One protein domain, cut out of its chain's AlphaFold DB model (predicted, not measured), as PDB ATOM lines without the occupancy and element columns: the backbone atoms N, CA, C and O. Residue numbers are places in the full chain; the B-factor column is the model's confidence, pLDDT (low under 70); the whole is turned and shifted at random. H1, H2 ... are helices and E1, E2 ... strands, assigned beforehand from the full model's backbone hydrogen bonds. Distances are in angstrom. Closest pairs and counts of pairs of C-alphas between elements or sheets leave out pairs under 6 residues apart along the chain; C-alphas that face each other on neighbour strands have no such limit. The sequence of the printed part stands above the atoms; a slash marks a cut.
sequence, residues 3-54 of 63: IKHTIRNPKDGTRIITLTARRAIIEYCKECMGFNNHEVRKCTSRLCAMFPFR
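Overview. This is residues 3 to 54 of the 63 residues of an uncharacterized protein of Deltaproteobacteria bacterium RIFOXYD12_FULL_50_9 (UniProt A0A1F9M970). A two-stranded hairpin, E1 and E2, stands beside helix H1, which runs alongside it with E1 as the nearer strand, and the short helix H2 is set crosswise beyond H1, on the side away from the hairpin. After H2 a tail with no named element, residues 43 to 54, loops back, and its residues 44 to 49 stick out. The printed part has 52 residues with two named strands followed by two named helices, in the order E1, E2, H1, H2; the sheet is E1 - E2, antiparallel, and the class is mixed, helices and strands. The whole is compact, with a radius of gyration of the C-alphas of 11.2 A, and spans 29 by 23 by 14 A.

Arrangement. The sheet is made of E1, residues 3 to 9, and E2, residues 13 to 20, antiparallel neighbours that form a hairpin, with 144 degrees between their directions. The C-alphas of Thr 6 and Ile 16 face each other at 4.4 A. N 5 and O 17 are within hydrogen-bond range at 2.8 A, and so are N 15 and O 7 at 3.0 A. E2 bends by 58 degrees at residue 16. H1, residues 21 to 32, has 5 pairs of C-alphas within 8 A of E1, the closest being those of Arg 8 and Glu 31, 7.1 A apart. E2 and H1 are near each other, with 5 pairs of C-alphas within 10 A. H2, residues 37 to 42, only just touches H1, with 3 pairs of C-alphas within 8 A, and H1 touches H2 with residues 29 to 30 alone. The closest C-alphas of these helices are those of Lys 30 and Asn 37, 6.0 A apart, and their lines stand about perpendicular, at 88 degrees. H2 is apart from E1 and from E2. In H1 and H2 every O i to N i+4 pair is within hydrogen-bond range.

Along the chain. E1 begins at C-alpha 3, (-44.917, 35.884, 3.699), and is 18.1 A long from first to last C-alpha. E2 is 20.8 A long and H1 16.5 A; H1 begins at C-alpha 21, (-39.571, 39.813, -0.615). H2 is 9.1 A long and ends at C-alpha 42, (-22.564, 51.220, 0.940).

Size, cuts and confidence. The two C-alphas farthest apart are those of Asp 12 and Arg 46, at 31.0 A. The links E1 to E2, E2 to H1 and H1 to H2 are tight. Residues 44 to 49 stand free. The printed part has no cut. The mean pLDDT of the printed part is 86.4, and no printed residue is under 70.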
ATOM      1  N   ILE A   3     -45.039  37.242   3.151       89.12
ATOM      2  CA  ILE A   3     -44.917  35.884   3.699       89.12
ATOM      3  C   ILE A   3     -44.327  35.991   5.110       89.12
ATOM      4  O   ILE A   3     -43.658  36.972   5.441       89.12
ATOM      5  N   LYS A   4     -44.606  35.016   5.978       90.75
ATOM      6  CA  LYS A   4     -43.990  34.941   7.307       90.75
ATOM      7  C   LYS A   4     -42.507  34.583   7.164       90.75
ATOM      8  O   LYS A   4     -42.179  33.551   6.590       90.75
ATOM      9  N   HIS A   5     -41.637  35.426   7.704       86.19
ATOM     10  CA  HIS A   5     -40.191  35.236   7.742       86.19
ATOM     11  C   HIS A   5     -39.702  35.206   9.188       86.19
ATOM     12  O   HIS A   5     -40.136  36.008  10.015       86.19
ATOM     13  N   THR A   6     -38.757  34.317   9.475       89.31
ATOM     14  CA  THR A   6     -37.999  34.333  10.729       89.31
ATOM     15  C   THR A   6     -36.736  35.153  10.505       89.31
ATOM     16  O   THR A   6     -35.928  34.793   9.652       89.31
ATOM     17  N   ILE A   7     -36.578  36.254  11.240       88.31
ATOM     18  CA  ILE A   7     -35.405  37.137  11.154       88.31
ATOM     19  C   ILE A   7     -34.670  37.179  12.491       88.31
ATOM     20  O   ILE A   7     -35.287  36.973  13.546       88.31
ATOM     21  N   ARG A   8     -33.368  37.484  12.465       86.94
ATOM     22  CA  ARG A   8     -32.608  37.751  13.694       86.94
ATOM     23  C   ARG A   8     -32.657  39.235  14.051       86.94
ATOM     24  O   ARG A   8     -32.734  40.098  13.186       86.94
ATOM     25  N   ASN A   9     -32.627  39.529  15.343       83.12
ATOM     26  CA  ASN A   9     -32.525  40.866  15.911       83.12
ATOM     27  C   ASN A   9     -31.349  40.857  16.904       83.12
ATOM     28  O   ASN A   9     -31.293  39.950  17.734       83.12
ATOM     29  N   PRO A  10     -30.432  41.839  16.883       78.56
ATOM     30  CA  PRO A  10     -29.257  41.841  17.755       78.56
ATOM     31  C   PRO A  10     -29.610  41.897  19.245       78.56
ATOM     32  O   PRO A  10     -28.805  41.480  20.067       78.56
ATOM     33  N   LYS A  11     -30.797  42.413  19.593       77.25
ATOM     34  CA  LYS A  11     -31.257  42.542  20.984       77.25
ATOM     35  C   LYS A  11     -32.115  41.368  21.460       77.25
ATOM     36  O   LYS A  11     -31.899  40.873  22.555       77.25
ATOM     37  N   ASP A  12     -33.061  40.924  20.634       75.81
ATOM     38  CA  ASP A  12     -34.129  39.994  21.049       75.81
ATOM     39  C   ASP A  12     -33.995  38.583  20.441       75.81
ATOM     40  O   ASP A  12     -34.921  37.777  20.508       75.81
ATOM     41  N   GLY A  13     -32.864  38.262  19.804       84.81
ATOM     42  CA  GLY A  13     -32.621  36.933  19.240       84.81
ATOM     43  C   GLY A  13     -33.354  36.707  17.916       84.81
ATOM     44  O   GLY A  13     -32.972  37.285  16.904       84.81
ATOM     45  N   THR A  14     -34.371  35.840  17.879       88.56
ATOM     46  CA  THR A  14     -35.135  35.531  16.649       88.56
ATOM     47  C   THR A  14     -36.605  35.891  16.803       88.56
ATOM     48  O   THR A  14     -37.217  35.612  17.829       88.56
ATOM     49  N   ARG A  15     -37.193  36.498  15.765       88.88
ATOM     50  CA  ARG A  15     -38.624  36.831  15.724       88.88
ATOM     51  C   ARG A  15     -39.240  36.508  14.372       88.88
ATOM     52  O   ARG A  15     -38.578  36.606  13.339       88.88
ATOM     53  N   ILE A  16     -40.522  36.156  14.384       90.94
ATOM     54  CA  ILE A  16     -41.302  35.863  13.178       90.94
ATOM     55  C   ILE A  16     -42.078  37.120  12.796       90.94
ATOM     56  O   ILE A  16     -42.900  37.601  13.572       90.94
ATOM     57  N   ILE A  17     -41.828  37.648  11.600       89.56
ATOM     58  CA  ILE A  17     -42.529  38.818  11.069       89.56
ATOM     59  C   ILE A  17     -42.978  38.588   9.630       89.56
ATOM     60  O   ILE A  17     -42.338  37.883   8.855       89.56
ATOM     61  N   THR A  18     -44.094  39.198   9.252       91.44
ATOM     62  CA  THR A  18     -44.603  39.120   7.882       91.44
ATOM     63  C   THR A  18     -43.917  40.184   7.029       91.44
ATOM     64  O   THR A  18     -44.106  41.380   7.255       91.44
ATOM     65  N   LEU A  19     -43.114  39.766   6.048       87.38
ATOM     66  CA  LEU A  19     -42.357  40.660   5.169       87.38
ATOM     67  C   LEU A  19     -42.688  40.418   3.700       87.38
ATOM     68  O   LEU A  19     -43.041  39.320   3.279       87.38
ATOM     69  N   THR A  20     -42.532  41.467   2.898       88.06
ATOM     70  CA  THR A  20     -42.437  41.338   1.442       88.06
ATOM     71  C   THR A  20     -41.032  40.883   1.056       88.06
ATOM     72  O   THR A  20     -40.082  41.140   1.794       88.06
ATOM     73  N   ALA A  21     -40.874  40.276  -0.124       86.94
ATOM     74  CA  ALA A  21     -39.571  39.813  -0.615       86.94
ATOM     75  C   ALA A  21     -38.485  40.906  -0.547       86.94
ATOM     76  O   ALA A  21     -37.396  40.669  -0.031       86.94
ATOM     77  N   ARG A  22     -38.814  42.143  -0.957       85.62
ATOM     78  CA  ARG A  22     -37.904  43.298  -0.857       85.62
ATOM     79  C   ARG A  22     -37.464  43.564   0.585       85.62
ATOM     80  O   ARG A  22     -36.279  43.747   0.841       85.62
ATOM     81  N   ARG A  23     -38.402  43.574   1.540       86.62
ATOM     82  CA  ARG A  23     -38.070  43.795   2.955       86.62
ATOM     83  C   ARG A  23     -37.272  42.632   3.541       86.62
ATOM     84  O   ARG A  23     -36.336  42.889   4.283       86.62
ATOM     85  N   ALA A  24     -37.584  41.389   3.178       89.12
ATOM     86  CA  ALA A  24     -36.828  40.217   3.620       89.12
ATOM     87  C   ALA A  24     -35.363  40.274   3.160       89.12
ATOM     88  O   ALA A  24     -34.458  40.033   3.954       89.12
ATOM     89  N   ILE A  25     -35.119  40.686   1.910       88.69
ATOM     90  CA  ILE A  25     -33.764  40.895   1.385       88.69
ATOM     91  C   ILE A  25     -33.036  41.984   2.178       88.69
ATOM     92  O   ILE A  25     -31.875  41.805   2.535       88.69
ATOM     93  N   ILE A  26     -33.710  43.093   2.494       87.19
ATOM     94  CA  ILE A  26     -33.127  44.174   3.295       87.19
ATOM     95  C   ILE A  26     -32.782  43.696   4.712       87.19
ATOM     96  O   ILE A  26     -31.687  43.990   5.179       87.19
ATOM     97  N   GLU A  27     -33.658  42.949   5.385       88.38
ATOM     98  CA  GLU A  27     -33.367  42.414   6.724       88.38
ATOM     99  C   GLU A  27     -32.185  41.435   6.698       88.38
ATOM    100  O   GLU A  27     -31.260  41.586   7.490       88.38
ATOM    101  N   TYR A  28     -32.124  40.532   5.715       89.38
ATOM    102  CA  TYR A  28     -30.958  39.658   5.525       89.38
ATOM    103  C   TYR A  28     -29.667  40.460   5.318       89.38
ATOM    104  O   TYR A  28     -28.600  40.152   5.843       89.38
ATOM    105  N   CYS A  29     -29.765  41.535   4.547       89.31
ATOM    106  CA  CYS A  29     -28.651  42.422   4.284       89.31
ATOM    107  C   CYS A  29     -28.170  43.156   5.537       89.31
ATOM    108  O   CYS A  29     -26.962  43.330   5.697       89.31
ATOM    109  N   LYS A  30     -29.090  43.547   6.424       88.81
ATOM    110  CA  LYS A  30     -28.746  44.075   7.745       88.81
ATOM    111  C   LYS A  30     -28.022  43.015   8.557       88.81
ATOM    112  O   LYS A  30     -26.947  43.316   9.049       88.81
ATOM    113  N   GLU A  31     -28.541  41.790   8.635       89.00
ATOM    114  CA  GLU A  31     -27.872  40.685   9.339       89.00
ATOM    115  C   GLU A  31     -26.434  40.477   8.834       89.00
ATOM    116  O   GLU A  31     -25.499  40.427   9.628       89.00
ATOM    117  N   CYS A  32     -26.239  40.458   7.512       89.69
ATOM    118  CA  CYS A  32     -24.925  40.299   6.887       89.69
ATOM    119  C   CYS A  32     -23.940  41.435   7.221       89.69
ATOM    120  O   CYS A  32     -22.747  41.182   7.357       89.69
ATOM    121  N   MET A  33     -24.417  42.678   7.346       89.31
ATOM    122  CA  MET A  33     -23.594  43.860   7.655       89.31
ATOM    123  C   MET A  33     -23.596  44.205   9.157       89.31
ATOM    124  O   MET A  33     -23.380  45.359   9.527       89.31
ATOM    125  N   GLY A  34     -23.898  43.244  10.038       87.44
ATOM    126  CA  GLY A  34     -23.861  43.459  11.491       87.44
ATOM    127  C   GLY A  34     -24.954  44.396  12.014       87.44
ATOM    128  O   GLY A  34     -24.730  45.178  12.931       87.44
ATOM    129  N   PHE A  35     -26.140  44.341  11.414       86.75
ATOM    130  CA  PHE A  35     -27.315  45.170  11.707       86.75
ATOM    131  C   PHE A  35     -27.133  46.675  11.471       86.75
ATOM    132  O   PHE A  35     -27.936  47.483  11.941       86.75
ATOM    133  N   ASN A  36     -26.123  47.067  10.689       83.56
ATOM    134  CA  ASN A  36     -25.873  48.461  10.347       83.56
ATOM    135  C   ASN A  36     -26.528  48.853   9.008       83.56
ATOM    136  O   ASN A  36     -26.053  48.512   7.924       83.56
ATOM    137  N   ASN A  37     -27.612  49.631   9.076       81.12
ATOM    138  CA  ASN A  37     -28.367  50.082   7.900       81.12
ATOM    139  C   ASN A  37     -27.558  50.972   6.940       81.12
ATOM    140  O   ASN A  37     -27.827  50.970   5.736       81.12
ATOM    141  N   HIS A  38     -26.599  51.746   7.451       82.44
ATOM    142  CA  HIS A  38     -25.785  52.638   6.621       82.44
ATOM    143  C   HIS A  38     -24.785  51.843   5.780       82.44
ATOM    144  O   HIS A  38     -24.601  52.128   4.599       82.44
ATOM    145  N   GLU A  39     -24.210  50.798   6.366       84.44
ATOM    146  CA  GLU A  39     -23.279  49.890   5.696       84.44
ATOM    147  C   GLU A  39     -23.970  49.041   4.624       84.44
ATOM    148  O   GLU A  39     -23.412  48.788   3.557       84.44
ATOM    149  N   VAL A  40     -25.240  48.682   4.841       85.56
ATOM    150  CA  VAL A  40     -26.074  48.068   3.800       85.56
ATOM    151  C   VAL A  40     -26.102  48.961   2.554       85.56
ATOM    152  O   VAL A  40     -25.778  48.481   1.475       85.56
ATOM    153  N   ARG A  41     -26.362  50.267   2.663       82.56
ATOM    154  CA  ARG A  41     -26.382  51.157   1.481       82.56
ATOM    155  C   ARG A  41     -25.039  51.245   0.749       82.56
ATOM    156  O   ARG A  41     -25.024  51.437  -0.461       82.56
ATOM    157  N   LYS A  42     -23.929  51.097   1.473       85.75
ATOM    158  CA  LYS A  42     -22.564  51.220   0.940       85.75
ATOM    159  C   LYS A  42     -21.970  49.914   0.420       85.75
ATOM    160  O   LYS A  42     -20.880  49.926  -0.138       85.75
ATOM    161  N   CYS A  43     -22.645  48.784   0.607       86.75
ATOM    162  CA  CYS A  43     -22.129  47.499   0.153       86.75
ATOM    163  C   CYS A  43     -21.962  47.495  -1.370       86.75
ATOM    164  O   CYS A  43     -22.912  47.752  -2.105       86.75
ATOM    165  N   THR A  44     -20.773  47.132  -1.836       88.19
ATOM    166  CA  THR A  44     -20.398  47.082  -3.257       88.19
ATOM    167  C   THR A  44     -20.237  45.652  -3.776       88.19
ATOM    168  O   THR A  44     -19.638  45.439  -4.830       88.19
ATOM    169  N   SER A  45     -20.763  44.652  -3.058       86.75
ATOM    170  CA  SER A  45     -20.619  43.232  -3.409       86.75
ATOM    171  C   SER A  45     -21.460  42.857  -4.635       86.75
ATOM    172  O   SER A  45     -22.548  42.296  -4.523       86.75
ATOM    173  N   ARG A  46     -20.942  43.164  -5.830       85.19
ATOM    174  CA  ARG A  46     -21.600  42.907  -7.126       85.19
ATOM    175  C   ARG A  46     -21.804  41.419  -7.426       85.19
ATOM    176  O   ARG A  46     -22.654  41.083  -8.239       85.19
ATOM    177  N   LEU A  47     -21.035  40.545  -6.777       89.50
ATOM    178  CA  LEU A  47     -21.153  39.088  -6.911       89.50
ATOM    179  C   LEU A  47     -22.231  38.490  -5.993       89.50
ATOM    180  O   LEU A  47     -22.521  37.301  -6.077       89.50
ATOM    181  N   CYS A  48     -22.832  39.287  -5.106       87.75
ATOM    182  CA  CYS A  48     -23.911  38.815  -4.252       87.75
ATOM    183  C   CYS A  48     -25.199  38.640  -5.069       87.75
ATOM    184  O   CYS A  48     -25.686  39.587  -5.685       87.75
ATOM    185  N   ALA A  49     -25.810  37.456  -4.997       88.50
ATOM    186  CA  ALA A  49     -27.072  37.154  -5.678       88.50
ATOM    187  C   ALA A  49     -28.223  38.103  -5.282       88.50
ATOM    188  O   ALA A  49     -29.150  38.315  -6.060       88.50
ATOM    189  N   MET A  50     -28.161  38.704  -4.088       86.50
ATOM    190  CA  MET A  50     -29.150  39.677  -3.611       86.50
ATOM    191  C   MET A  50     -28.836  41.128  -3.995       86.50
ATOM    192  O   MET A  50     -29.709  41.983  -3.844       86.50
ATOM    193  N   PHE A  51     -27.627  41.421  -4.487       84.88
ATOM    194  CA  PHE A  51     -27.213  42.765  -4.896       84.88
ATOM    195  C   PHE A  51     -28.187  43.440  -5.881       84.88
ATOM    196  O   PHE A  51     -28.607  44.559  -5.587       84.88
ATOM    197  N   PRO A  52     -28.647  42.793  -6.974       84.56
ATOM    198  CA  PRO A  52     -29.578  43.429  -7.916       84.56
ATOM    199  C   PRO A  52     -30.975  43.679  -7.328       84.56
ATOM    200  O   PRO A  52     -31.717  44.522  -7.821       84.56
ATOM    201  N   PHE A  53     -31.348  42.964  -6.263       83.06
ATOM    202  CA  PHE A  53     -32.663  43.080  -5.632       83.06
ATOM    203  C   PHE A  53     -32.677  44.041  -4.440       83.06
ATOM    204  O   PHE A  53     -33.748  44.347  -3.905       83.06
ATOM    205  N   ARG A  54     -31.511  44.569  -4.042       76.88
ATOM    206  CA  ARG A  54     -31.415  45.749  -3.179       76.88
ATOM    207  C   ARG A  54     -31.838  46.983  -3.964       76.88
ATOM    208  O   ARG A  54     -31.035  47.811  -4.373       76.88
TER     209      ARG A  54